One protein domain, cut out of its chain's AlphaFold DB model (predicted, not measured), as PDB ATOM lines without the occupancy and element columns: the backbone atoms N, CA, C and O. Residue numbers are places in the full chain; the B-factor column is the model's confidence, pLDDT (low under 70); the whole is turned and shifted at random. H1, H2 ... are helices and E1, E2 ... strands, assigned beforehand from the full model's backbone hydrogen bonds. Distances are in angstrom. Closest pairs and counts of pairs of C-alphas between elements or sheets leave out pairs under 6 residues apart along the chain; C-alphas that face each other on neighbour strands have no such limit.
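This is residues 17 to 226 of the 235 residues of a protein of Haptolina brevifila (UniProt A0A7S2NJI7). There is little regular structure: a sandwich of two twisted antiparallel sheets, E6-E7-E8-E9-E10-E12 and E2-E3-E4-E5, with long loops holding H1 and H2 beyond it and the small parallel pair E1 and E11 far out. Of 210 printed residues, 76 are in twelve named strands and two named helices, ordered E1 to E11, H1, H2, E12; the class is mostly strand. It is compact, radius of gyration of the C-alphas 18.3 A, spanning 50 by 48 by 31 A.

Residues 71 to 75 (E6), 78 to 83 (E7), 86 to 90 (E8), 94 to 102 (E9), 114 to 122 (E10) and 223 to 225 (E12) form the largest sheet; N 97 and O 119 are 2.8 A apart. Residues 25 to 31 (E2), 37 to 43 (E3), 55 to 59 (E4) and 65 to 67 (E5) form the other, with N 28 and O 40 at 2.9 A. E6 to E10 and E2 to E5 are meanders, each strand the antiparallel neighbour of the one before. The sheets' best planes are 10 degrees apart. Residues 17 to 19 (E1) and 159 to 162 (E11) are parallel. Helices 175 to 178 (H1) and 203 to 208 (H2) are on neither sandwich sheet.

E9 measures 25.8 A and E10 26.2 A. E1 begins at C-alpha 17 (58.339, 82.020, 101.502); E12 ends at C-alpha 225 (78.711, 70.550, 109.796).

The printed part has no cut. The link E10 to E11 is long, 36 residues. Residues 107 to 111 and 219 to 220 have pLDDT under 70.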
ATOM      1  N   THR A  17      57.313  81.050 101.121       85.44
ATOM      2  CA  THR A  17      58.339  82.020 101.502       85.44
ATOM      3  C   THR A  17      58.812  81.679 102.908       85.44
ATOM      4  O   THR A  17      58.013  81.666 103.842       85.44
ATOM      5  N   VAL A  18      60.102  81.378 103.054       84.75
ATOM      6  CA  VAL A  18      60.707  80.984 104.331       84.75
ATOM      7  C   VAL A  18      61.687  82.059 104.789       84.75
ATOM      8  O   VAL A  18      62.663  82.353 104.100       84.75
ATOM      9  N   HIS A  19      61.449  82.608 105.977       86.12
ATOM     10  CA  HIS A  19      62.368  83.491 106.688       86.12
ATOM     11  C   HIS A  19      63.313  82.642 107.531       86.12
ATOM     12  O   HIS A  19      62.972  82.242 108.645       86.12
ATOM     13  N   GLY A  20      64.479  82.346 106.966       84.88
ATOM     14  CA  GLY A  20      65.567  81.636 107.630       84.88
ATOM     15  C   GLY A  20      66.887  82.394 107.519       84.88
ATOM     16  O   GLY A  20      66.942  83.525 107.037       84.88
ATOM     17  N   SER A  21      67.969  81.753 107.949       83.06
ATOM     18  CA  SER A  21      69.323  82.304 107.876       83.06
ATOM     19  C   SER A  21      70.289  81.328 107.217       83.06
ATOM     20  O   SER A  21      70.146  80.117 107.351       83.06
ATOM     21  N   PHE A  22      71.322  81.865 106.578       86.94
ATOM     22  CA  PHE A  22      72.451  81.115 106.033       86.94
ATOM     23  C   PHE A  22      73.757  81.843 106.365       86.94
ATOM     24  O   PHE A  22      73.761  83.051 106.618       86.94
ATOM     25  N   LEU A  23      74.878  81.119 106.368       90.94
ATOM     26  CA  LEU A  23      76.184  81.728 106.608       90.94
ATOM     27  C   LEU A  23      76.635  82.489 105.357       90.94
ATOM     28  O   LEU A  23      76.615  81.958 104.249       90.94
ATOM     29  N   THR A  24      77.069  83.732 105.534       91.75
ATOM     30  CA  THR A  24      77.629  84.574 104.458       91.75
ATOM     31  C   THR A  24      79.099  84.903 104.692       91.75
ATOM     32  O   THR A  24      79.796  85.352 103.783       91.75
ATOM     33  N   GLN A  25      79.587  84.675 105.910       95.06
ATOM     34  CA  GLN A  25      80.968  84.888 106.314       95.06
ATOM     35  C   GLN A  25      81.375  83.783 107.287       95.06
ATOM     36  O   GLN A  25      80.569  83.339 108.106       95.06
ATOM     37  N   ALA A  26      82.628  83.352 107.201       96.88
ATOM     38  CA  ALA A  26      83.229  82.415 108.136       96.88
ATOM     39  C   ALA A  26      84.546  82.997 108.647       96.88
ATOM     40  O   ALA A  26      85.398  83.434 107.869       96.88
ATOM     41  N   HIS A  27      84.713  82.991 109.965       98.12
ATOM     42  CA  HIS A  27      85.899  83.503 110.632       98.12
ATOM     43  C   HIS A  27      86.440  82.433 111.564       98.12
ATOM     44  O   HIS A  27      85.714  81.909 112.406       98.12
ATOM     45  N   ILE A  28      87.709  82.089 111.387       98.12
ATOM     46  CA  ILE A  28      88.352  81.002 112.115       98.12
ATOM     47  C   ILE A  28      89.544  81.582 112.861       98.12
ATOM     48  O   ILE A  28      90.349  82.327 112.294       98.12
ATOM     49  N   VAL A  29      89.649  81.222 114.135       98.00
ATOM     50  CA  VAL A  29      90.780  81.537 115.001       98.00
ATOM     51  C   VAL A  29      91.401  80.220 115.448       98.00
ATOM     52  O   VAL A  29      90.713  79.364 115.994       98.00
ATOM     53  N   ALA A  30      92.700  80.061 115.219       97.88
ATOM     54  CA  ALA A  30      93.475  78.906 115.645       97.88
ATOM     55  C   ALA A  30      94.719  79.370 116.404       97.88
ATOM     56  O   ALA A  30      95.352  80.359 116.031       97.88
ATOM     57  N   ARG A  31      95.070  78.645 117.468       97.12
ATOM     58  CA  ARG A  31      96.333  78.822 118.182       97.12
ATOM     59  C   ARG A  31      97.286  77.716 117.749       97.12
ATOM     60  O   ARG A  31      96.906  76.550 117.787       97.12
ATOM     61  N   THR A  32      98.489  78.083 117.334       97.44
ATOM     62  CA  THR A  32      99.531  77.117 116.978       97.44
ATOM     63  C   THR A  32     100.165  76.500 118.225       97.44
ATOM     64  O   THR A  32     100.044  77.036 119.332       97.44
ATOM     65  N   SER A  33     100.903  75.405 118.052       94.69
ATOM     66  CA  SER A  33     101.672  74.756 119.125       94.69
ATOM     67  C   SER A  33     102.692  75.669 119.820       94.69
ATOM     68  O   SER A  33     102.940  75.483 121.011       94.69
ATOM     69  N   LEU A  34     103.252  76.679 119.135       95.69
ATOM     70  CA  LEU A  34     104.140  77.677 119.756       95.69
ATOM     71  C   LEU A  34     103.400  78.937 120.236       95.69
ATOM     72  O   LEU A  34     104.031  79.902 120.664       95.69
ATOM     73  N   GLY A  35     102.065  78.933 120.201       95.75
ATOM     74  CA  GLY A  35     101.224  79.966 120.801       95.75
ATOM     75  C   GLY A  35     100.836  81.128 119.886       95.75
ATOM     76  O   GLY A  35     100.181  82.050 120.375       95.75
ATOM     77  N   LYS A  36     101.172  81.089 118.590       97.62
ATOM     78  CA  LYS A  36     100.757  82.121 117.629       97.62
ATOM     79  C   LYS A  36      99.265  82.050 117.356       97.62
ATOM     80  O   LYS A  36      98.683  80.971 117.262       97.62
ATOM     81  N   MET A  37      98.652  83.209 117.161       98.12
ATOM     82  CA  MET A  37      97.238  83.360 116.848       98.12
ATOM     83  C   MET A  37      97.049  83.548 115.345       98.12
ATOM     84  O   MET A  37      97.270  84.629 114.800       98.12
ATOM     85  N   VAL A  38      96.600  82.494 114.669       98.44
ATOM     86  CA  VAL A  38      96.221  82.530 113.256       98.44
ATOM     87  C   VAL A  38      94.740  82.873 113.162       98.44
ATOM     88  O   VAL A  38      93.898  82.191 113.741       98.44
ATOM     89  N   ARG A  39      94.409  83.931 112.423       98.56
ATOM     90  CA  ARG A  39      93.020  84.339 112.169       98.56
ATOM     91  C   ARG A  39      92.791  84.376 110.675       98.56
ATOM     92  O   ARG A  39      93.609  84.954 109.968       98.56
ATOM     93  N   VAL A  40      91.700  83.794 110.198       98.31
ATOM     94  CA  VAL A  40      91.335  83.803 108.780       98.31
ATOM     95  C   VAL A  40      89.857  84.131 108.613       98.31
ATOM     96  O   VAL A  40      89.022  83.694 109.398       98.31
ATOM     97  N   SER A  41      89.543  84.939 107.605       98.06
ATOM     98  CA  SER A  41      88.181  85.281 107.205       98.06
ATOM     99  C   SER A  41      87.927  84.872 105.763       98.06
ATOM    100  O   SER A  41      88.755  85.139 104.886       98.06
ATOM    101  N   PHE A  42      86.749  84.313 105.525       97.06
ATOM    102  CA  PHE A  42      86.220  83.974 104.215       97.06
ATOM    103  C   PHE A  42      84.837  84.602 104.054       97.06
ATOM    104  O   PHE A  42      84.019  84.515 104.969       97.06
ATOM    105  N   TYR A  43      84.590  85.255 102.923       94.81
ATOM    106  CA  TYR A  43      83.364  86.013 102.685       94.81
ATOM    107  C   TYR A  43      82.708  85.534 101.392       94.81
ATOM    108  O   TYR A  43      83.384  85.388 100.373       94.81
ATOM    109  N   ALA A  44      81.397  85.301 101.430       92.12
ATOM    110  CA  ALA A  44      80.649  84.841 100.268       92.12
ATOM    111  C   ALA A  44      80.557  85.902  99.156       92.12
ATOM    112  O   ALA A  44      80.547  85.554  97.980       92.12
ATOM    113  N   ASP A  45      80.545  87.192  99.510       89.50
ATOM    114  CA  ASP A  45      80.545  88.309  98.547       89.50
ATOM    115  C   ASP A  45      81.840  88.413  97.727       89.50
ATOM    116  O   ASP A  45      81.845  88.999  96.646       89.50
ATOM    117  N   MET A  46      82.939  87.832  98.216       88.31
ATOM    118  CA  MET A  46      84.225  87.799  97.518       88.31
ATOM    119  C   MET A  46      84.321  86.654  96.503       88.31
ATOM    120  O   MET A  46      85.329  86.552  95.801       88.31
ATOM    121  N   ILE A  47      83.306  85.789  96.416       89.06
ATOM    122  CA  ILE A  47      83.272  84.717  95.425       89.06
ATOM    123  C   ILE A  47      82.881  85.324  94.080       89.06
ATOM    124  O   ILE A  47      81.748  85.747  93.852       89.06
ATOM    125  N   GLY A  48      83.857  85.383  93.177       81.81
ATOM    126  CA  GLY A  48      83.649  85.884  91.827       81.81
ATOM    127  C   GLY A  48      82.750  84.967  90.993       81.81
ATOM    128  O   GLY A  48      82.504  83.812  91.337       81.81
ATOM    129  N   LYS A  49      82.329  85.469  89.827       77.19
ATOM    130  CA  LYS A  49      81.479  84.744  88.862       77.19
ATOM    131  C   LYS A  49      82.043  83.382  88.435       77.19
ATOM    132  O   LYS A  49      81.271  82.481  88.131       77.19
ATOM    133  N   ASP A  50      83.365  83.229  88.461       83.94
ATOM    134  CA  ASP A  50      84.061  81.986  88.109       83.94
ATOM    135  C   ASP A  50      84.175  80.995  89.288       83.94
ATOM    136  O   ASP A  50      84.934  80.031  89.214       83.94
ATOM    137  N   ASN A  51      83.459  81.227  90.398       84.75
ATOM    138  CA  ASN A  51      83.561  80.457  91.647       84.75
ATOM    139  C   ASN A  51      84.988  80.421  92.218       84.75
ATOM    140  O   ASN A  51      85.472  79.393  92.699       84.75
ATOM    141  N   VAL A  52      85.667  81.567  92.174       88.50
ATOM    142  CA  VAL A  52      87.015  81.765  92.719       88.50
ATOM    143  C   VAL A  52      86.960  82.858  93.777       88.50
ATOM    144  O   VAL A  52      86.379  83.913  93.537       88.50
ATOM    145  N   ALA A  53      87.587  82.616  94.927       91.31
ATOM    146  CA  ALA A  53      87.665  83.577  96.022       91.31
ATOM    147  C   ALA A  53      89.070  83.600  96.633       91.31
ATOM    148  O   ALA A  53      89.905  82.730  96.374       91.31
ATOM    149  N   TRP A  54      89.343  84.594  97.472       93.25
ATOM    150  CA  TRP A  54      90.494  84.593  98.374       93.25
ATOM    151  C   TRP A  54      90.023  84.665  99.823       93.25
ATOM    152  O   TRP A  54      88.976  85.232 100.123       93.25
ATOM    153  N   ALA A  55      90.828  84.118 100.730       95.94
ATOM    154  CA  ALA A  55      90.664  84.343 102.162       95.94
ATOM    155  C   ALA A  55      91.632  85.436 102.629       95.94
ATOM    156  O   ALA A  55      92.690  85.632 102.030       95.94
ATOM    157  N   ASN A  56      91.303  86.126 103.717       96.81
ATOM    158  CA  ASN A  56      92.214  87.076 104.359       96.81
ATOM    159  C   ASN A  56      92.687  86.495 105.684       96.81
ATOM    160  O   ASN A  56      91.842  86.119 106.494       96.81
ATOM    161  N   TYR A  57      93.997  86.442 105.923       97.81
ATOM    162  CA  TYR A  57      94.549  85.908 107.167       97.81
ATOM    163  C   TYR A  57      95.573  86.835 107.825       97.81
ATOM    164  O   TYR A  57      96.249  87.608 107.155       97.81
ATOM    165  N   THR A  58      95.696  86.734 109.144       98.19
ATOM    166  CA  THR A  58      96.699  87.420 109.975       98.19
ATOM    167  C   THR A  58      97.345  86.413 110.915       98.19
ATOM    168  O   THR A  58      96.675  85.474 111.356       98.19
ATOM    169  N   VAL A  59      98.604  86.642 111.276       97.94
ATOM    170  CA  VAL A  59      99.308  85.904 112.338       97.94
ATOM    171  C   VAL A  59      99.721  86.895 113.422       97.94
ATOM    172  O   VAL A  59     100.455  87.835 113.124       97.94
ATOM    173  N   ASP A  60      99.238  86.714 114.648       96.44
ATOM    174  CA  ASP A  60      99.448  87.646 115.764       96.44
ATOM    175  C   ASP A  60      99.065  89.085 115.373       96.44
ATOM    176  O   ASP A  60      97.928  89.303 114.942       96.44
ATOM    177  N   ASP A  61      99.999  90.030 115.492       93.69
ATOM    178  CA  ASP A  61      99.823  91.453 115.177       93.69
ATOM    179  C   ASP A  61     100.318  91.820 113.766       93.69
ATOM    180  O   ASP A  61     100.486  92.993 113.429       93.69
ATOM    181  N   SER A  62     100.583  90.819 112.918       93.38
ATOM    182  CA  SER A  62     100.965  91.073 111.526       93.38
ATOM    183  C   SER A  62      99.815  91.654 110.702       93.38
ATOM    184  O   SER A  62      98.631  91.465 110.992       93.38
ATOM    185  N   ILE A  63     100.187  92.344 109.622       93.50
ATOM    186  CA  ILE A  63      99.235  92.839 108.627       93.50
ATOM    187  C   ILE A  63      98.427  91.690 108.007       93.50
ATOM    188  O   ILE A  63      98.861  90.538 107.980       93.50
ATOM    189  N   ALA A  64      97.250  92.005 107.468       94.12
ATOM    190  CA  ALA A  64      96.446  91.024 106.751       94.12
ATOM    191  C   ALA A  64      97.092  90.639 105.411       94.12
ATOM    192  O   ALA A  64      97.495  91.494 104.623       94.12
ATOM    193  N   PHE A  65      97.123  89.340 105.135       96.00
ATOM    194  CA  PHE A  65      97.593  88.750 103.890       96.00
ATOM    195  C   PHE A  65      96.433  88.100 103.137       96.00
ATOM    196  O   PHE A  65      95.522  87.528 103.738       96.00
ATOM    197  N   GLN A  66      96.503  88.125 101.809       95.88
ATOM    198  CA  GLN A  66      95.564  87.399 100.956       95.88
ATOM    199  C   GLN A  66      96.050  85.968 100.710       95.88
ATOM    200  O   GLN A  66      97.156  85.748 100.211       95.88
ATOM    201  N   LEU A  67      95.192  84.994 100.993       96.50
ATOM    202  CA  LEU A  67      95.342  83.606 100.576       96.50
ATOM    203  C   LEU A  67      94.581  83.405  99.261       96.50
ATOM    204  O   LEU A  67      93.376  83.132  99.243       96.50
ATOM    205  N   LYS A  68      95.291  83.597  98.148       94.75
ATOM    206  CA  LYS A  68      94.738  83.455  96.795       94.75
ATOM    207  C   LYS A  68      94.296  82.015  96.516       94.75
ATOM    208  O   LYS A  68      94.703  81.080  97.201       94.75
ATOM    209  N   ALA A  69      93.490  81.841  95.477       92.94
ATOM    210  CA  ALA A  69      93.084  80.525  95.007       92.94
ATOM    211  C   ALA A  69      94.290  79.627  94.683       92.94
ATOM    212  O   ALA A  69      95.278  80.078  94.102       92.94
ATOM    213  N   LYS A  70      94.172  78.345  95.042       93.81
ATOM    214  CA  LYS A  70      95.199  77.295  94.920       93.81
ATOM    215  C   LYS A  70      96.479  77.561  95.712       93.81
ATOM    216  O   LYS A  70      97.509  76.952  95.430       93.81
ATOM    217  N   VAL A  71      96.435  78.455  96.696       96.38
ATOM    218  CA  VAL A  71      97.569  78.708  97.585       96.38
ATOM    219  C   VAL A  71      97.367  77.958  98.895       96.38
ATOM    220  O   VAL A  71      96.272  77.937  99.456       96.38
ATOM    221  N   SER A  72      98.458  77.370  99.380       97.12
ATOM    222  CA  SER A  72      98.575  76.836 100.730       97.12
ATOM    223  C   SER A  72      99.623  77.628 101.505       97.12
ATOM    224  O   SER A  72     100.652  78.036 100.957       97.12
ATOM    225  N   LYS A  73      99.350  77.865 102.783       98.00
ATOM    226  CA  LYS A  73     100.238  78.527 103.726       98.00
ATOM    227  C   LYS A  73     100.290  77.712 105.007       98.00
ATOM    228  O   LYS A  73      99.271  77.498 105.654       98.00
ATOM    229  N   VAL A  74     101.498  77.325 105.396       98.25
ATOM    230  CA  VAL A  74     101.764  76.661 106.673       98.25
ATOM    231  C   VAL A  74     102.289  77.695 107.666       98.25
ATOM    232  O   VAL A  74     103.214  78.454 107.354       98.25
ATOM    233  N   ILE A  75     101.676  77.738 108.846       98.12
ATOM    234  CA  ILE A  75     102.106  78.494 110.019       98.12
ATOM    235  C   ILE A  75     102.244  77.481 111.153       98.12
ATOM    236  O   ILE A  75     101.270  77.155 111.823       98.12
ATOM    237  N   GLU A  76     103.464  76.975 111.340       97.50
ATOM    238  CA  GLU A  76     103.751  75.898 112.298       97.50
ATOM    239  C   GLU A  76     102.900  74.651 112.009       97.50
ATOM    240  O   GLU A  76     103.039  74.050 110.946       97.50
ATOM    241  N   ASP A  77     102.027  74.268 112.933       98.00
ATOM    242  CA  ASP A  77     101.110  73.133 112.857       98.00
ATOM    243  C   ASP A  77      99.712  73.509 112.333       98.00
ATOM    244  O   ASP A  77      98.836  72.647 112.232       98.00
ATOM    245  N   VAL A  78      99.506  74.776 111.958       98.62
ATOM    246  CA  VAL A  78      98.286  75.255 111.305       98.62
ATOM    247  C   VAL A  78      98.526  75.428 109.808       98.62
ATOM    248  O   VAL A  78      99.423  76.152 109.378       98.62
ATOM    249  N   THR A  79      97.694  74.792 108.990       98.69
ATOM    250  CA  THR A  79      97.706  74.950 107.529       98.69
ATOM    251  C   THR A  79      96.451  75.671 107.069       98.69
ATOM    252  O   THR A  79      95.343  75.277 107.415       98.69
ATOM    253  N   LEU A  80      96.629  76.709 106.258       98.56
ATOM    254  CA  LEU A  80      95.562  77.380 105.529       98.56
ATOM    255  C   LEU A  80      95.692  77.013 104.053       98.56
ATOM    256  O   LEU A  80      96.730  77.271 103.450       98.56
ATOM    257  N   MET A  81      94.650  76.460 103.450       98.12
ATOM    258  CA  MET A  81      94.615  76.168 102.021       98.12
ATOM    259  C   MET A  81      93.336  76.723 101.419       98.12
ATOM    260  O   MET A  81      92.250  76.491 101.933       98.12
ATOM    261  N   ASN A  82      93.457  77.438 100.308       96.12
ATOM    262  CA  ASN A  82      92.304  77.887  99.544       96.12
ATOM    263  C   ASN A  82      92.239  77.117  98.221       96.12
ATOM    264  O   ASN A  82      93.057  77.336  97.326       96.12
ATOM    265  N   SER A  83      91.280  76.207  98.094       93.19
ATOM    266  CA  SER A  83      91.040  75.415  96.889       93.19
ATOM    267  C   SER A  83      89.953  76.083  96.047       93.19
ATOM    268  O   SER A  83      88.770  75.794  96.192       93.19
ATOM    269  N   TYR A  84      90.364  77.010  95.175       91.44
ATOM    270  CA  TYR A  84      89.485  77.906  94.406       91.44
ATOM    271  C   TYR A  84      88.605  78.814  95.274       91.44
ATOM    272  O   TYR A  84      88.953  79.975  95.474       91.44
ATOM    273  N   SER A  85      87.474  78.307  95.749       92.00
ATOM    274  CA  SER A  85      86.520  79.009  96.610       92.00
ATOM    275  C   SER A  85      86.188  78.220  97.878       92.00
ATOM    276  O   SER A  85      85.297  78.618  98.618       92.00
ATOM    277  N   SER A  86      86.932  77.150  98.164       95.62
ATOM    278  CA  SER A  86      86.830  76.399  99.415       95.62
ATOM    279  C   SER A  86      88.026  76.695 100.313       95.62
ATOM    280  O   SER A  86      89.174  76.435  99.939       95.62
ATOM    281  N   LEU A  87      87.769  77.226 101.508       98.06
ATOM    282  CA  LEU A  87      88.799  77.444 102.519       98.06
ATOM    283  C   LEU A  87      88.918  76.203 103.405       98.06
ATOM    284  O   LEU A  87      87.948  75.779 104.023       98.06
ATOM    285  N   HIS A  88      90.132  75.687 103.528       98.38
ATOM    286  CA  HIS A  88      90.495  74.616 104.442       98.38
ATOM    287  C   HIS A  88      91.457  75.162 105.497       98.38
ATOM    288  O   HIS A  88      92.479  75.773 105.169       98.38
ATOM    289  N   VAL A  89      91.132  74.939 106.766       98.62
ATOM    290  CA  VAL A  89      91.984  75.249 107.912       98.62
ATOM    291  C   VAL A  89      92.253  73.962 108.666       98.62
ATOM    292  O   VAL A  89      91.358  73.371 109.263       98.62
ATOM    293  N   THR A  90      93.500  73.520 108.645       98.62
ATOM    294  CA  THR A  90      93.936  72.304 109.323       98.62
ATOM    295  C   THR A  90      94.738  72.683 110.557       98.62
ATOM    296  O   THR A  90      95.715  73.414 110.461       98.62
ATOM    297  N   THR A  91      94.335  72.159 111.705       97.81
ATOM    298  CA  THR A  91      95.039  72.209 112.997       97.81
ATOM    299  C   THR A  91      95.406  70.777 113.403       97.81
ATOM    300  O   THR A  91      94.938  69.849 112.742       97.81
ATOM    301  N   PRO A  92      96.188  70.522 114.466       96.69
ATOM    302  CA  PRO A  92      96.457  69.153 114.918       96.69
ATOM    303  C   PRO A  92      95.203  68.308 115.181       96.69
ATOM    304  O   PRO A  92      95.195  67.125 114.848       96.69
ATOM    305  N   GLU A  93      94.142  68.907 115.726       95.75
ATOM    306  CA  GLU A  93      92.943  68.181 116.168       95.75
ATOM    307  C   GLU A  93      91.772  68.268 115.186       95.75
ATOM    308  O   GLU A  93      90.946  67.359 115.151       95.75
ATOM    309  N   PHE A  94      91.719  69.315 114.360       96.56
ATOM    310  CA  PHE A  94      90.589  69.581 113.470       96.56
ATOM    311  C   PHE A  94      91.019  69.905 112.047       96.56
ATOM    312  O   PHE A  94      92.003  70.606 111.815       96.56
ATOM    313  N   GLU A  95      90.208  69.473 111.096       97.81
ATOM    314  CA  GLU A  95      90.117  70.058 109.767       97.81
ATOM    315  C   GLU A  95      88.788  70.809 109.666       97.81
ATOM    316  O   GLU A  95      87.724  70.236 109.885       97.81
ATOM    317  N   ILE A  96      88.856  72.103 109.373       97.94
ATOM    318  CA  ILE A  96      87.699  72.977 109.196       97.94
ATOM    319  C   ILE A  96      87.624  73.318 107.716       97.94
ATOM    320  O   ILE A  96      88.572  73.867 107.156       97.94
ATOM    321  N   THR A  97      86.496  73.015 107.095       97.81
ATOM    322  CA  THR A  97      86.250  73.267 105.680       97.81
ATOM    323  C   THR A  97      85.083  74.229 105.544       97.81
ATOM    324  O   THR A  97      84.018  74.009 106.111       97.81
ATOM    325  N   VAL A  98      85.295  75.308 104.798       97.44
ATOM    326  CA  VAL A  98      84.266  76.276 104.424       97.44
ATOM    327  C   VAL A  98      84.071  76.168 102.922       97.44
ATOM    328  O   VAL A  98      84.997  76.454 102.159       97.44
ATOM    329  N   THR A  99      82.885  75.747 102.502       94.81
ATOM    330  CA  THR A  99      82.533  75.542 101.093       94.81
ATOM    331  C   THR A  99      81.409  76.471 100.674       94.81
ATOM    332  O   THR A  99      80.466  76.663 101.440       94.81
ATOM    333  N   PRO A 100      81.457  77.026  99.461       91.88
ATOM    334  CA  PRO A 100      80.383  77.844  98.950       91.88
ATOM    335  C   PRO A 100      79.301  76.973  98.318       91.88
ATOM    336  O   PRO A 100      79.583  75.943  97.706       91.88
ATOM    337  N   ASN A 101      78.061  77.430  98.413       87.38
ATOM    338  CA  ASN A 101      76.924  76.829  97.737       87.38
ATOM    339  C   ASN A 101      76.117  77.943  97.073       87.38
ATOM    340  O   ASN A 101      75.778  78.930  97.730       87.38
ATOM    341  N   SER A 102      75.871  77.829  95.769       84.12
ATOM    342  CA  SER A 102      75.118  78.847  95.037       84.12
ATOM    343  C   SER A 102      73.680  78.892  95.535       84.12
ATOM    344  O   SER A 102      73.078  77.851  95.790       84.12
ATOM    345  N   PHE A 103      73.111  80.090  95.632       79.06
ATOM    346  CA  PHE A 103      71.669  80.204  95.833       79.06
ATOM    347  C   PHE A 103      70.930  79.649  94.616       79.06
ATOM    348  O   PHE A 103      71.334  79.894  93.475       79.06
ATOM    349  N   HIS A 104      69.859  78.903  94.863       72.19
ATOM    350  CA  HIS A 104      68.987  78.391  93.816       72.19
ATOM    351  C   HIS A 104      67.679  79.183  93.792       72.19
ATOM    352  O   HIS A 104      67.463  79.999  92.900       72.19
ATOM    353  N   GLU A 105      66.855  78.986  94.819       72.50
ATOM    354  CA  GLU A 105      65.565  79.662  95.007       72.50
ATOM    355  C   GLU A 105      65.559  80.530  96.272       72.50
ATOM    356  O   GLU A 105      64.629  81.307  96.503       72.50
ATOM    357  N   GLU A 106      66.602  80.420  97.102       73.81
ATOM    358  CA  GLU A 106      66.826  81.303  98.235       73.81
ATOM    359  C   GLU A 106      67.014  82.737  97.733       73.81
ATOM    360  O   GLU A 106      67.870  83.033  96.896       73.81
ATOM    361  N   ARG A 107      66.192  83.650  98.251       63.12
ATOM    362  CA  ARG A 107      66.245  85.070  97.904       63.12
ATOM    363  C   ARG A 107      66.876  85.861  99.045       63.12
ATOM    364  O   ARG A 107      66.753  85.491 100.206       63.12
ATOM    365  N   ASN A 108      67.445  87.011  98.692       58.78
ATOM    366  CA  ASN A 108      67.815  88.110  99.593       58.78
ATOM    367  C   ASN A 108      69.088  87.934 100.444       58.78
ATOM    368  O   ASN A 108      69.024  87.711 101.645       58.78
ATOM    369  N   VAL A 109      70.233  88.277  99.847       58.81
ATOM    370  CA  VAL A 109      71.029  89.447 100.275       58.81
ATOM    371  C   VAL A 109      71.468  90.147  98.987       58.81
ATOM    372  O   VAL A 109      71.941  89.480  98.066       58.81
ATOM    373  N   ALA A 110      71.263  91.461  98.859       61.69
ATOM    374  CA  ALA A 110      71.652  92.176  97.643       61.69
ATOM    375  C   ALA A 110      73.142  91.924  97.329       61.69
ATOM    376  O   ALA A 110      73.985  92.069  98.209       61.69
ATOM    377  N   ALA A 111      73.439  91.543  96.083       67.62
ATOM    378  CA  ALA A 111      74.782  91.238  95.579       67.62
ATOM    379  C   ALA A 111      75.489  89.982  96.145       67.62
ATOM    380  O   ALA A 111      76.680  89.815  95.891       67.62
ATOM    381  N   LEU A 112      74.788  89.068  96.835       78.31
ATOM    382  CA  LEU A 112      75.328  87.733  97.139       78.31
ATOM    383  C   LEU A 112      74.832  86.679  96.145       78.31
ATOM    384  O   LEU A 112      73.648  86.625  95.818       78.31
ATOM    385  N   HIS A 113      75.743  85.806  95.715       81.56
ATOM    386  CA  HIS A 113      75.446  84.663  94.844       81.56
ATOM    387  C   HIS A 113      75.573  83.310  95.556       81.56
ATOM    388  O   HIS A 113      75.060  82.306  95.059       81.56
ATOM    389  N   HIS A 114      76.210  83.287  96.729       87.06
ATOM    390  CA  HIS A 114      76.525  82.075  97.473       87.06
ATOM    391  C   HIS A 114      76.187  82.223  98.955       87.06
ATOM    392  O   HIS A 114      76.331  83.303  99.535       87.06
ATOM    393  N   ARG A 115      75.832  81.101  99.578       89.81
ATOM    394  CA  ARG A 115      75.995  80.869 101.017       89.81
ATOM    395  C   ARG A 115      77.272  80.083 101.283       89.81
ATOM    396  O   ARG A 115      77.860  79.507 100.370       89.81
ATOM    397  N   LEU A 116      77.666  80.032 102.544       92.38
ATOM    398  CA  LEU A 116      78.741  79.186 103.036       92.38
ATOM    399  C   LEU A 116      78.160  78.025 103.840       92.38
ATOM    400  O   LEU A 116      77.246  78.204 104.642       92.38
ATOM    401  N   ASP A 117      78.751  76.857 103.655       93.62
ATOM    402  CA  ASP A 117      78.576  75.686 104.498       93.62
ATOM    403  C   ASP A 117      79.899  75.450 105.240       93.62
ATOM    404  O   ASP A 117      80.982  75.594 104.666       93.62
ATOM    405  N   VAL A 118      79.826  75.126 106.530       95.19
ATOM    406  CA  VAL A 118      80.987  74.879 107.391       95.19
ATOM    407  C   VAL A 118      80.963  73.431 107.850       95.19
ATOM    408  O   VAL A 118      79.965  72.961 108.386       95.19
ATOM    409  N   GLN A 119      82.077  72.732 107.683       95.06
ATOM    410  CA  GLN A 119      82.274  71.361 108.138       95.06
ATOM    411  C   GLN A 119      83.491  71.286 109.052       95.06
ATOM    412  O   GLN A 119      84.515  71.916 108.787       95.06
ATOM    413  N   LEU A 120      83.378  70.517 110.128       95.12
ATOM    414  CA  LEU A 120      84.469  70.215 111.043       95.12
ATOM    415  C   LEU A 120      84.698  68.713 111.040       95.12
ATOM    416  O   LEU A 120      83.761  67.936 111.226       95.12
ATOM    417  N   LYS A 121      85.956  68.319 110.884       95.12
ATOM    418  CA  LYS A 121      86.402  66.938 110.980       95.12
ATOM    419  C   LYS A 121      87.441  66.779 112.082       95.12
ATOM    420  O   LYS A 121      88.424  67.518 112.103       95.12
ATOM    421  N   LEU A 122      87.266  65.793 112.953       94.94
ATOM    422  CA  LEU A 122      88.282  65.372 113.908       94.94
ATOM    423  C   LEU A 122      89.446  64.685 113.188       94.94
ATOM    424  O   LEU A 122      89.270  63.804 112.349       94.94
ATOM    425  N   ARG A 123      90.665  65.075 113.552       96.06
ATOM    426  CA  ARG A 123      91.919  64.462 113.082       96.06
ATOM    427  C   ARG A 123      92.539  63.522 114.110       96.06
ATOM    428  O   ARG A 123      93.499  62.817 113.809       96.06
ATOM    429  N   VAL A 124      91.984  63.518 115.314       94.75
ATOM    430  CA  VAL A 124      92.356  62.652 116.429       94.75
ATOM    431  C   VAL A 124      91.124  61.893 116.901       94.75
ATOM    432  O   VAL A 124      89.994  62.298 116.635       94.75
ATOM    433  N   ALA A 125      91.321  60.790 117.617       92.38
ATOM    434  CA  ALA A 125      90.190  60.104 118.220       92.38
ATOM    435  C   ALA A 125      89.526  61.024 119.258       92.38
ATOM    436  O   ALA A 125      90.202  61.579 120.124       92.38
ATOM    437  N   GLU A 126      88.202  61.125 119.225       90.88
ATOM    438  CA  GLU A 126      87.413  61.915 120.179       90.88
ATOM    439  C   GLU A 126      87.826  61.641 121.638       90.88
ATOM    440  O   GLU A 126      88.107  62.550 122.421       90.88
ATOM    441  N   LYS A 127      87.995  60.359 121.988       90.38
ATOM    442  CA  LYS A 127      88.423  59.930 123.329       90.38
ATOM    443  C   LYS A 127      89.775  60.506 123.770       90.38
ATOM    444  O   LYS A 127      89.971  60.694 124.970       90.38
ATOM    445  N   SER A 128      90.690  60.787 122.836       91.75
ATOM    446  CA  SER A 128      92.035  61.303 123.137       91.75
ATOM    447  C   SER A 128      92.101  62.820 123.306       91.75
ATOM    448  O   SER A 128      93.139  63.320 123.726       91.75
ATOM    449  N   MET A 129      91.025  63.555 123.019       91.31
ATOM    450  CA  MET A 129      91.020  65.014 123.149       91.31
ATOM    451  C   MET A 129      91.126  65.435 124.619       91.31
ATOM    452  O   MET A 129      90.333  64.984 125.447       91.31
ATOM    453  N   ALA A 130      92.069  66.308 124.970       93.12
ATOM    454  CA  ALA A 130      92.190  66.818 126.344       93.12
ATOM    455  C   ALA A 130      91.058  67.799 126.702       93.12
ATOM    456  O   ALA A 130      90.625  67.892 127.853       93.12
ATOM    457  N   VAL A 131      90.559  68.500 125.688       93.94
ATOM    458  CA  VAL A 131      89.447  69.442 125.751       93.94
ATOM    459  C   VAL A 131      88.398  68.932 124.778       93.94
ATOM    460  O   VAL A 131      88.613  68.961 123.570       93.94
ATOM    461  N   ALA A 132      87.272  68.430 125.283       91.69
ATOM    462  CA  ALA A 132      86.154  68.137 124.390       91.69
ATOM    463  C   ALA A 132      85.688  69.452 123.726       91.69
ATOM    464  O   ALA A 132      85.705  70.498 124.383       91.69
ATOM    465  N   PRO A 133      85.298  69.452 122.450       91.38
ATOM    466  CA  PRO A 133      84.850  70.662 121.772       91.38
ATOM    467  C   PRO A 133      83.505  71.138 122.333       91.38
ATOM    468  O   PRO A 133      82.751  70.373 122.929       91.38
ATOM    469  N   HIS A 134      83.215  72.428 122.173       91.56
ATOM    470  CA  HIS A 134      81.932  73.014 122.557       91.56
ATOM    471  C   HIS A 134      81.614  74.206 121.654       91.56
ATOM    472  O   HIS A 134      82.513  74.956 121.270       91.56
ATOM    473  N   GLY A 135      80.348  74.340 121.276       89.94
ATOM    474  CA  GLY A 135      79.856  75.286 120.280       89.94
ATOM    475  C   GLY A 135      78.554  74.780 119.660       89.94
ATOM    476  O   GLY A 135      78.033  73.747 120.071       89.94
ATOM    477  N   ILE A 136      78.047  75.482 118.642       90.38
ATOM    478  CA  ILE A 136      76.851  75.049 117.895       90.38
ATOM    479  C   ILE A 136      77.144  73.793 117.056       90.38
ATOM    480  O   ILE A 136      76.285  72.931 116.900       90.38
ATOM    481  N   ILE A 137      78.365  73.670 116.529       89.06
ATOM    482  CA  ILE A 137      78.808  72.527 115.727       89.06
ATOM    483  C   ILE A 137      79.760  71.664 116.564       89.06
ATOM    484  O   ILE A 137      80.645  72.189 117.237       89.06
ATOM    485  N   GLY A 138      79.598  70.339 116.496       87.38
ATOM    486  CA  GLY A 138      80.507  69.382 117.140       87.38
ATOM    487  C   GLY A 138      80.245  69.137 118.624       87.38
ATOM    488  O   GLY A 138      81.034  68.464 119.277       87.38
ATOM    489  N   GLN A 139      79.131  69.630 119.165       88.19
ATOM    490  CA  GLN A 139      78.799  69.451 120.579       88.19
ATOM    491  C   GLN A 139      78.456  68.006 120.962       88.19
ATOM    492  O   GLN A 139      78.421  67.690 122.139       88.19
ATOM    493  N   ALA A 140      78.206  67.132 119.985       87.81
ATOM    494  CA  ALA A 140      77.981  65.705 120.213       87.81
ATOM    495  C   ALA A 140      79.272  64.916 120.500       87.81
ATOM    496  O   ALA A 140      79.199  63.744 120.859       87.81
ATOM    497  N   TRP A 141      80.450  65.526 120.341       90.75
ATOM    498  CA  TRP A 141      81.738  64.901 120.646       90.75
ATOM    499  C   TRP A 141      82.024  64.893 122.166       90.75
ATOM    500  O   TRP A 141      83.010  65.463 122.645       90.75
ATOM    501  N   ASP A 142      81.123  64.256 122.925       89.69
ATOM    502  CA  ASP A 142      81.099  64.203 124.394       89.69
ATOM    503  C   ASP A 142      81.736  62.949 125.014       89.69
ATOM    504  O   ASP A 142      81.729  62.758 126.231       89.69
ATOM    505  N   LYS A 143      82.311  62.071 124.195       89.12
ATOM    506  CA  LYS A 143      82.926  60.791 124.574       89.12
ATOM    507  C   LYS A 143      81.959  59.788 125.204       89.12
ATOM    508  O   LYS A 143      82.407  58.794 125.777       89.12
ATOM    509  N   ASP A 144      80.653  60.019 125.099       88.00
ATOM    510  CA  ASP A 144      79.618  59.155 125.670       88.00
ATOM    511  C   ASP A 144      78.887  58.300 124.620       88.00
ATOM    512  O   ASP A 144      78.080  57.438 124.977       88.00
ATOM    513  N   GLY A 145      79.196  58.506 123.333       86.25
ATOM    514  CA  GLY A 145      78.610  57.769 122.213       86.25
ATOM    515  C   GLY A 145      77.132  58.083 121.974       86.25
ATOM    516  O   GLY A 145      76.420  57.256 121.393       86.25
ATOM    517  N   LYS A 146      76.648  59.242 122.438       87.62
ATOM    518  CA  LYS A 146      75.247  59.643 122.311       87.62
ATOM    519  C   LYS A 146      75.071  60.758 121.292       87.62
ATOM    520  O   LYS A 146      75.851  61.696 121.205       87.62
ATOM    521  N   ALA A 147      73.984  60.662 120.538       87.94
ATOM    522  CA  ALA A 147      73.501  61.727 119.673       87.94
ATOM    523  C   ALA A 147      72.199  62.269 120.246       87.94
ATOM    524  O   ALA A 147      71.412  61.532 120.844       87.94
ATOM    525  N   ILE A 148      71.956  63.555 120.028       90.75
ATOM    526  CA  ILE A 148      70.761  64.237 120.508       90.75
ATOM    527  C   ILE A 148      70.182  64.994 119.330       90.75
ATOM    528  O   ILE A 148      70.863  65.795 118.698       90.75
ATOM    529  N   ASN A 149      68.930  64.692 119.012       89.31
ATOM    530  CA  ASN A 149      68.206  65.420 117.986       89.31
ATOM    531  C   ASN A 149      67.583  66.663 118.614       89.31
ATOM    532  O   ASN A 149      66.928  66.565 119.653       89.31
ATOM    533  N   GLY A 150      67.761  67.805 117.961       89.38
ATOM    534  CA  GLY A 150      67.093  69.040 118.347       89.38
ATOM    535  C   GLY A 150      65.644  69.056 117.877       89.38
ATOM    536  O   GLY A 150      65.185  68.153 117.172       89.38
ATOM    537  N   GLU A 151      64.929  70.103 118.263       89.50
ATOM    538  CA  GLU A 151      63.647  70.444 117.664       89.50
ATOM    539  C   GLU A 151      63.805  70.679 116.153       89.50
ATOM    540  O   GLU A 151      64.843  71.141 115.673       89.50
ATOM    541  N   THR A 152      62.756  70.360 115.401       87.12
ATOM    542  CA  THR A 152      62.673  70.587 113.956       87.12
ATOM    543  C   THR A 152      61.528  71.537 113.646       87.12
ATOM    544  O   THR A 152      60.460  71.443 114.255       87.12
ATOM    545  N   ASP A 153      61.728  72.414 112.668       85.94
ATOM    546  CA  ASP A 153      60.660  73.271 112.159       85.94
ATOM    547  C   ASP A 153      59.609  72.440 111.401       85.94
ATOM    548  O   ASP A 153      59.939  71.581 110.580       85.94
ATOM    549  N   ASN A 154      58.327  72.721 111.650       86.31
ATOM    550  CA  ASN A 154      57.211  72.112 110.924       86.31
ATOM    551  C   ASN A 154      56.774  73.030 109.775       86.31
ATOM    552  O   ASN A 154      55.903  73.884 109.948       86.31
ATOM    553  N   PHE A 155      57.390  72.863 108.604       82.69
ATOM    554  CA  PHE A 155      57.107  73.699 107.434       82.69
ATOM    555  C   PHE A 155      55.685  73.479 106.882       82.69
ATOM    556  O   PHE A 155      55.263  72.327 106.724       82.69
ATOM    557  N   PRO A 156      54.949  74.551 106.528       83.56
ATOM    558  CA  PRO A 156      53.670  74.434 105.839       83.56
ATOM    559  C   PRO A 156      53.870  74.036 104.370       83.56
ATOM    560  O   PRO A 156      54.917  74.289 103.773       83.56
ATOM    561  N   THR A 157      52.834  73.462 103.753       82.94
ATOM    562  CA  THR A 157      52.838  73.114 102.320       82.94
ATOM    563  C   THR A 157      52.944  74.346 101.411       82.94
ATOM    564  O   THR A 157      53.516  74.259 100.329       82.94
ATOM    565  N   SER A 158      52.399  75.490 101.832       84.75
ATOM    566  CA  SER A 158      52.463  76.763 101.109       84.75
ATOM    567  C   SER A 158      52.301  77.953 102.063       84.75
ATOM    568  O   SER A 158      51.914  77.780 103.220       84.75
ATOM    569  N   GLY A 159      52.597  79.164 101.582       86.25
ATOM    570  CA  GLY A 159      52.440  80.405 102.351       86.25
ATOM    571  C   GLY A 159      53.748  80.942 102.936       86.25
ATOM    572  O   GLY A 159      54.815  80.752 102.359       86.25
ATOM    573  N   GLU A 160      53.666  81.662 104.051       89.69
ATOM    574  CA  GLU A 160      54.802  82.331 104.694       89.69
ATOM    575  C   GLU A 160      55.163  81.637 106.015       89.69
ATOM    576  O   GLU A 160      54.277  81.274 106.790       89.69
ATOM    577  N   PHE A 161      56.455  81.427 106.268       88.56
ATOM    578  CA  PHE A 161      56.948  80.714 107.448       88.56
ATOM    579  C   PHE A 161      58.245  81.328 107.974       88.56
ATOM    580  O   PHE A 161      59.117  81.699 107.194       88.56
ATOM    581  N   THR A 162      58.409  81.380 109.295       89.94
ATOM    582  CA  THR A 162      59.647  81.817 109.957       89.94
ATOM    583  C   THR A 162      60.196  80.674 110.798       89.94
ATOM    584  O   THR A 162      59.475  80.126 111.631       89.94
ATOM    585  N   THR A 163      61.464  80.319 110.580       88.06
ATOM    586  CA  THR A 163      62.144  79.249 111.329       88.06
ATOM    587  C   THR A 163      62.273  79.613 112.806       88.06
ATOM    588  O   THR A 163      62.577  80.768 113.117       88.06
ATOM    589  N   TYR A 164      62.088  78.652 113.713       86.81
ATOM    590  CA  TYR A 164      62.107  78.903 115.160       86.81
ATOM    591  C   TYR A 164      62.890  77.865 115.978       86.81
ATOM    592  O   TYR A 164      63.275  78.169 117.105       86.81
ATOM    593  N   ALA A 165      63.140  76.659 115.457       87.44
ATOM    594  CA  ALA A 165      63.698  75.564 116.256       87.44
ATOM    595  C   ALA A 165      65.146  75.800 116.734       87.44
ATOM    596  O   ALA A 165      65.484  75.445 117.862       87.44
ATOM    597  N   MET A 166      66.006  76.393 115.892       83.69
ATOM    598  CA  MET A 166      67.368  76.862 116.228       83.69
ATOM    599  C   MET A 166      68.210  75.892 117.095       83.69
ATOM    600  O   MET A 166      68.892  76.314 118.025       83.69
ATOM    601  N   ALA A 167      68.164  74.586 116.798       80.19
ATOM    602  CA  ALA A 167      68.870  73.516 117.524       80.19
ATOM    603  C   ALA A 167      68.499  73.346 119.017       80.19
ATOM    604  O   ALA A 167      69.197  72.645 119.760       80.19
ATOM    605  N   LYS A 168      67.376  73.925 119.460       88.19
ATOM    606  CA  LYS A 168      66.825  73.739 120.807       88.19
ATOM    607  C   LYS A 168      66.692  72.255 121.143       88.19
ATOM    608  O   LYS A 168      66.262  71.457 120.313       88.19
ATOM    609  N   GLY A 169      67.089  71.874 122.353       91.19
ATOM    610  CA  GLY A 169      67.061  70.484 122.803       91.19
ATOM    611  C   GLY A 169      68.211  69.611 122.287       91.19
ATOM    612  O   GLY A 169      68.357  68.494 122.772       91.19
ATOM    613  N   ALA A 170      69.047  70.079 121.350       91.56
ATOM    614  CA  ALA A 170      70.311  69.414 120.995       91.56
ATOM    615  C   ALA A 170      71.529  70.080 121.633       91.56
ATOM    616  O   ALA A 170      72.496  69.382 121.971       91.56
ATOM    617  N   ILE A 171      71.478  71.406 121.786       92.62
ATOM    618  CA  ILE A 171      72.581  72.194 122.327       92.62
ATOM    619  C   ILE A 171      72.418  72.480 123.822       92.62
ATOM    620  O   ILE A 171      71.302  72.594 124.320       92.62
ATOM    621  N   GLU A 172      73.532  72.612 124.538       93.94
ATOM    622  CA  GLU A 172      73.541  73.137 125.912       93.94
ATOM    623  C   GLU A 172      73.218  74.645 125.912       93.94
ATOM    624  O   GLU A 172      73.789  75.402 125.128       93.94
ATOM    625  N   GLY A 173      72.322  75.118 126.779       92.94
ATOM    626  CA  GLY A 173      71.912  76.530 126.789       92.94
ATOM    627  C   GLY A 173      71.075  76.972 125.576       92.94
ATOM    628  O   GLY A 173      70.360  76.182 124.965       92.94
ATOM    629  N   MET A 174      71.122  78.271 125.258       90.06
ATOM    630  CA  MET A 174      70.313  78.906 124.199       90.06
ATOM    631  C   MET A 174      71.189  79.429 123.049       90.06
ATOM    632  O   MET A 174      72.346  79.763 123.298       90.06
ATOM    633  N   PRO A 175      70.673  79.594 121.814       88.00
ATOM    634  CA  PRO A 175      71.439  80.152 120.685       88.00
ATOM    635  C   PRO A 175      72.144  81.482 121.003       88.00
ATOM    636  O   PRO A 175      73.254  81.749 120.546       88.00
ATOM    637  N   GLU A 176      71.523  82.308 121.840       90.44
ATOM    638  CA  GLU A 176      72.033  83.576 122.356       90.44
ATOM    639  C   GLU A 176      73.346  83.429 123.130       90.44
ATOM    640  O   GLU A 176      74.196  84.312 123.033       90.44
ATOM    641  N   ASP A 177      73.537  82.318 123.847       94.19
ATOM    642  CA  ASP A 177      74.742  82.037 124.635       94.19
ATOM    643  C   ASP A 177      75.990  81.827 123.751       94.19
ATOM    644  O   ASP A 177      77.118  81.894 124.245       94.19
ATOM    645  N   TYR A 178      75.793  81.588 122.449       93.56
ATOM    646  CA  TYR A 178      76.844  81.362 121.450       93.56
ATOM    647  C   TYR A 178      77.152  82.606 120.608       93.56
ATOM    648  O   TYR A 178      77.989  82.552 119.703       93.56
ATOM    649  N   LYS A 179      76.482  83.737 120.869       93.06
ATOM    650  CA  LYS A 179      76.756  84.990 120.161       93.06
ATOM    651  C   LYS A 179      78.123  85.527 120.574       93.06
ATOM    652  O   LYS A 179      78.392  85.781 121.744       93.06
ATOM    653  N   MET A 180      78.973  85.742 119.578       94.56
ATOM    654  CA  MET A 180      80.315  86.286 119.753       94.56
ATOM    655  C   MET A 180      80.306  87.813 119.665       94.56
ATOM    656  O   MET A 180      79.634  88.388 118.809       94.56
ATOM    657  N   ALA A 181      81.112  88.475 120.498       96.56
ATOM    658  CA  ALA A 181      81.215  89.939 120.517       96.56
ATOM    659  C   ALA A 181      81.831  90.535 119.236       96.56
ATOM    660  O   ALA A 181      81.594  91.693 118.898       96.56
ATOM    661  N   SER A 182      82.662  89.765 118.529       96.62
ATOM    662  CA  SER A 182      83.261  90.161 117.254       96.62
ATOM    663  C   SER A 182      83.682  88.933 116.447       96.62
ATOM    664  O   SER A 182      83.762  87.830 116.984       96.62
ATOM    665  N   LYS A 183      84.026  89.127 115.169       95.75
ATOM    666  CA  LYS A 183      84.390  88.044 114.236       95.75
ATOM    667  C   LYS A 183      85.561  87.152 114.670       95.75
ATOM    668  O   LYS A 183      85.685  86.041 114.177       95.75
ATOM    669  N   TYR A 184      86.432  87.638 115.551       97.19
ATOM    670  CA  TYR A 184      87.560  86.868 116.087       97.19
ATOM    671  C   TYR A 184      87.508  86.736 117.611       97.19
ATOM    672  O   TYR A 184      88.496  86.324 118.218       97.19
ATOM    673  N   ALA A 185      86.387  87.109 118.235       97.25
ATOM    674  CA  ALA A 185      86.178  86.802 119.637       97.25
ATOM    675  C   ALA A 185      86.121  85.283 119.796       97.25
ATOM    676  O   ALA A 185      85.532  84.577 118.982       97.25
ATOM    677  N   THR A 186      86.764  84.798 120.846       96.19
ATOM    678  CA  THR A 186      86.720  83.393 121.246       96.19
ATOM    679  C   THR A 186      86.032  83.219 122.589       96.19
ATOM    680  O   THR A 186      85.828  82.089 123.009       96.19
ATOM    681  N   ASP A 187      85.715  84.314 123.277       95.12
ATOM    682  CA  ASP A 187      85.088  84.307 124.592       95.12
ATOM    683  C   ASP A 187      83.561  84.358 124.457       95.12
ATOM    684  O   ASP A 187      83.014  85.233 123.783       95.12
ATOM    685  N   PHE A 188      82.906  83.380 125.071       94.75
ATOM    686  CA  PHE A 188      81.458  83.215 125.187       94.75
ATOM    687  C   PHE A 188      81.184  82.245 126.346       94.75
ATOM    688  O   PHE A 188      82.103  81.593 126.845       94.75
ATOM    689  N   LYS A 189      79.922  82.110 126.761       95.38
ATOM    690  CA  LYS A 189      79.521  81.385 127.983       95.38
ATOM    691  C   LYS A 189      80.118  79.980 128.127       95.38
ATOM    692  O   LYS A 189      80.466  79.585 129.235       95.38
ATOM    693  N   PHE A 190      80.236  79.242 127.025       94.50
ATOM    694  CA  PHE A 190      80.752  77.870 127.009       94.50
ATOM    695  C   PHE A 190      82.116  77.740 126.322       94.50
ATOM    696  O   PHE A 190      82.496  76.649 125.893       94.50
ATOM    697  N   SER A 191      82.854  78.845 126.183       94.62
ATOM    698  CA  SER A 191      84.135  78.825 125.489       94.62
ATOM    699  C   SER A 191      85.120  77.859 126.132       94.62
ATOM    700  O   SER A 191      85.319  77.830 127.346       94.62
ATOM    701  N   ARG A 192      85.777  77.084 125.271       94.81
ATOM    702  CA  ARG A 192      86.894  76.206 125.633       94.81
ATOM    703  C   ARG A 192      88.199  76.621 124.964       94.81
ATOM    704  O   ARG A 192      89.201  75.912 125.049       94.81
ATOM    705  N   PHE A 193      88.199  77.763 124.279       94.44
ATOM    706  CA  PHE A 193      89.350  78.211 123.516       94.44
ATOM    707  C   PHE A 193      90.524  78.547 124.445       94.44
ATOM    708  O   PHE A 193      90.421  79.408 125.314       94.44
ATOM    709  N   GLY A 194      91.665  77.885 124.239       92.12
ATOM    710  CA  GLY A 194      92.876  78.098 125.038       92.12
ATOM    711  C   GLY A 194      92.916  77.350 126.373       92.12
ATOM    712  O   GLY A 194      93.898  77.495 127.099       92.12
ATOM    713  N   LEU A 195      91.904  76.535 126.693       95.19
ATOM    714  CA  LEU A 195      91.984  75.611 127.823       95.19
ATOM    715  C   LEU A 195      92.956  74.468 127.509       95.19
ATOM    716  O   LEU A 195      93.094  74.047 126.364       95.19
ATOM    717  N   THR A 196      93.613  73.942 128.539       93.12
ATOM    718  CA  THR A 196      94.464  72.745 128.429       93.12
ATOM    719  C   THR A 196      93.697  71.462 128.732       93.12
ATOM    720  O   THR A 196      94.064  70.396 128.250       93.12
ATOM    721  N   THR A 197      92.631  71.560 129.529       94.00
ATOM    722  CA  THR A 197      91.738  70.452 129.882       94.00
ATOM    723  C   THR A 197      90.312  70.966 130.065       94.00
ATOM    724  O   THR A 197      90.108  72.053 130.604       94.00
ATOM    725  N   ALA A 198      89.325  70.195 129.608       93.06
ATOM    726  CA  ALA A 198      87.911  70.440 129.886       93.06
ATOM    727  C   ALA A 198      87.118  69.137 129.764       93.06
ATOM    728  O   ALA A 198      87.287  68.385 128.799       93.06
ATOM    729  N   ALA A 199      86.233  68.881 130.727       90.00
ATOM    730  CA  ALA A 199      85.336  67.736 130.661       90.00
ATOM    731  C   ALA A 199      84.295  67.914 129.534       90.00
ATOM    732  O   ALA A 199      83.873  69.043 129.263       90.00
ATOM    733  N   PRO A 200      83.844  66.824 128.889       92.31
ATOM    734  CA  PRO A 200      82.616  66.818 128.090       92.31
ATOM    735  C   PRO A 200      81.410  67.386 128.845       92.31
ATOM    736  O   PRO A 200      81.438  67.463 130.076       92.31
ATOM    737  N   ARG A 201      80.349  67.783 128.130       92.75
ATOM    738  CA  ARG A 201      79.124  68.216 128.819       92.75
ATOM    739  C   ARG A 201      78.453  67.014 129.484       92.75
ATOM    740  O   ARG A 201      78.520  65.888 128.994       92.75
ATOM    741  N   ASP A 202      77.794  67.250 130.611       92.88
ATOM    742  CA  ASP A 202      77.087  66.190 131.329       92.88
ATOM    743  C   ASP A 202      75.697  65.984 130.719       92.88
ATOM    744  O   ASP A 202      74.704  66.565 131.161       92.88
ATOM    745  N   VAL A 203      75.632  65.151 129.678       93.31
ATOM    746  CA  VAL A 203      74.386  64.855 128.956       93.31
ATOM    747  C   VAL A 203      73.292  64.350 129.902       93.31
ATOM    748  O   VAL A 203      72.138  64.744 129.762       93.31
ATOM    749  N   ALA A 204      73.621  63.509 130.888       93.31
ATOM    750  CA  ALA A 204      72.618  62.956 131.800       93.31
ATOM    751  C   ALA A 204      71.994  64.049 132.676       93.31
ATOM    752  O   ALA A 204      70.772  64.098 132.831       93.31
ATOM    753  N   LYS A 205      72.823  64.951 133.207       95.31
ATOM    754  CA  LYS A 205      72.360  66.088 134.002       95.31
ATOM    755  C   LYS A 205      71.524  67.063 133.176       95.31
ATOM    756  O   LYS A 205      70.485  67.513 133.650       95.31
ATOM    757  N   LEU A 206      71.948  67.367 131.951       95.38
ATOM    758  CA  LEU A 206      71.244  68.301 131.069       95.38
ATOM    759  C   LEU A 206      69.888  67.747 130.599       95.38
ATOM    760  O   LEU A 206      68.910  68.487 130.530       95.38
ATOM    761  N   VAL A 207      69.792  66.435 130.357       95.75
ATOM    762  CA  VAL A 207      68.511  65.758 130.089       95.75
ATOM    763  C   VAL A 207      67.609  65.793 131.322       95.75
ATOM    764  O   VAL A 207      66.429  66.114 131.211       95.75
ATOM    765  N   ALA A 208      68.152  65.517 132.514       96.31
ATOM    766  CA  ALA A 208      67.386  65.577 133.761       96.31
ATOM    767  C   ALA A 208      66.870  66.996 134.075       96.31
ATOM    768  O   ALA A 208      65.817  67.140 134.693       96.31
ATOM    769  N   ALA A 209      67.588  68.029 133.630       95.94
ATOM    770  CA  ALA A 209      67.179  69.428 133.726       95.94
ATOM    771  C   ALA A 209      66.174  69.861 132.638       95.94
ATOM    772  O   ALA A 209      65.634  70.962 132.719       95.94
ATOM    773  N   GLY A 210      65.911  69.017 131.633       93.81
ATOM    774  CA  GLY A 210      65.041  69.342 130.501       93.81
ATOM    775  C   GLY A 210      65.667  70.287 129.468       93.81
ATOM    776  O   GLY A 210      64.945  70.825 128.633       93.81
ATOM    777  N   GLU A 211      66.985  70.498 129.513       93.75
ATOM    778  CA  GLU A 211      67.709  71.311 128.523       93.75
ATOM    779  C   GLU A 211      67.958  70.537 127.226       93.75
ATOM    780  O   GLU A 211      67.858  71.096 126.135       93.75
ATOM    781  N   LEU A 212      68.261  69.241 127.348       94.75
ATOM    782  CA  LEU A 212      68.501  68.350 126.218       94.75
ATOM    783  C   LEU A 212      67.374  67.334 126.057       94.75
ATOM    784  O   LEU A 212      66.839  66.796 127.027       94.75
ATOM    785  N   ASN A 213      67.080  67.016 124.802       94.69
ATOM    786  CA  ASN A 213      66.189  65.932 124.428       94.69
ATOM    787  C   ASN A 213      66.809  64.571 124.768       94.69
ATOM    788  O   ASN A 213      68.017  64.429 124.967       94.69
ATOM    789  N   THR A 214      65.968  63.536 124.785       93.75
ATOM    790  CA  THR A 214      66.404  62.166 125.060       93.75
ATOM    791  C   THR A 214      67.520  61.733 124.096       93.75
ATOM    792  O   THR A 214      67.319  61.758 122.876       93.75
ATOM    793  N   PRO A 215      68.683  61.297 124.611       92.62
ATOM    794  CA  PRO A 215      69.781  60.848 123.777       92.62
ATOM    795  C   PRO A 215      69.472  59.496 123.133       92.62
ATOM    796  O   PRO A 215      68.796  58.641 123.709       92.62
ATOM    797  N   LYS A 216      70.044  59.273 121.954       89.81
ATOM    798  CA  LYS A 216      70.041  57.993 121.237       89.81
ATOM    799  C   LYS A 216      71.470  57.498 121.040       89.81
ATOM    800  O   LYS A 216      72.412  58.290 121.059       89.81
ATOM    801  N   ALA A 217      71.628  56.198 120.809       85.12
ATOM    802  CA  ALA A 217      72.913  55.648 120.392       85.12
ATOM    803  C   ALA A 217      73.359  56.315 119.080       85.12
ATOM    804  O   ALA A 217      72.585  56.378 118.120       85.12
ATOM    805  N   ALA A 218      74.586  56.831 119.053       76.19
ATOM    806  CA  ALA A 218      75.172  57.433 117.865       76.19
ATOM    807  C   ALA A 218      76.081  56.445 117.139       76.19
ATOM    808  O   ALA A 218      76.783  55.644 117.756       76.19
ATOM    809  N   VAL A 219      76.136  56.571 115.814       69.50
ATOM    810  CA  VAL A 219      77.333  56.157 115.082       69.50
ATOM    811  C   VAL A 219      78.365  57.252 115.310       69.50
ATOM    812  O   VAL A 219      78.078  58.419 115.047       69.50
ATOM    813  N   VAL A 220      79.541  56.885 115.820       67.94
ATOM    814  CA  VAL A 220      80.651  57.828 115.995       67.94
ATOM    815  C   VAL A 220      81.013  58.386 114.619       67.94
ATOM    816  O   VAL A 220      81.484  57.644 113.757       67.94
ATOM    817  N   SER A 221      80.754  59.677 114.414       80.75
ATOM    818  CA  SER A 221      81.176  60.416 113.227       80.75
ATOM    819  C   SER A 221      82.329  61.326 113.611       80.75
ATOM    820  O   SER A 221      82.231  62.101 114.564       80.75
ATOM    821  N   ASP A 222      83.417  61.252 112.855       86.44
ATOM    822  CA  ASP A 222      84.505  62.219 112.944       86.44
ATOM    823  C   ASP A 222      84.173  63.518 112.198       86.44
ATOM    824  O   ASP A 222      84.946  64.458 112.296       86.44
ATOM    825  N   LEU A 223      83.038  63.599 111.493       90.62
ATOM    826  CA  LEU A 223      82.617  64.741 110.682       90.62
ATOM    827  C   LEU A 223      81.251  65.278 111.131       90.62
ATOM    828  O   LEU A 223      80.299  64.514 111.297       90.62
ATOM    829  N   VAL A 224      81.151  66.598 111.255       89.06
ATOM    830  CA  VAL A 224      79.923  67.362 111.541       89.06
ATOM    831  C   VAL A 224      79.909  68.629 110.683       89.06
ATOM    832  O   VAL A 224      80.953  69.054 110.183       89.06
ATOM    833  N   GLY A 225      78.761  69.283 110.524       87.00
ATOM    834  CA  GLY A 225      78.711  70.550 109.796       87.00
ATOM    835  C   GLY A 225      77.453  71.368 110.038       87.00
ATOM    836  O   GLY A 225      76.539  70.939 110.730       87.00
ATOM    837  N   SER A 226      77.412  72.561 109.445       81.56
ATOM    838  CA  SER A 226      76.261  73.474 109.471       81.56
ATOM    839  C   SER A 226      75.069  72.973 108.658       81.56
ATOM    840  O   SER A 226      73.993  73.562 108.711       81.56
TER     841      SER A 226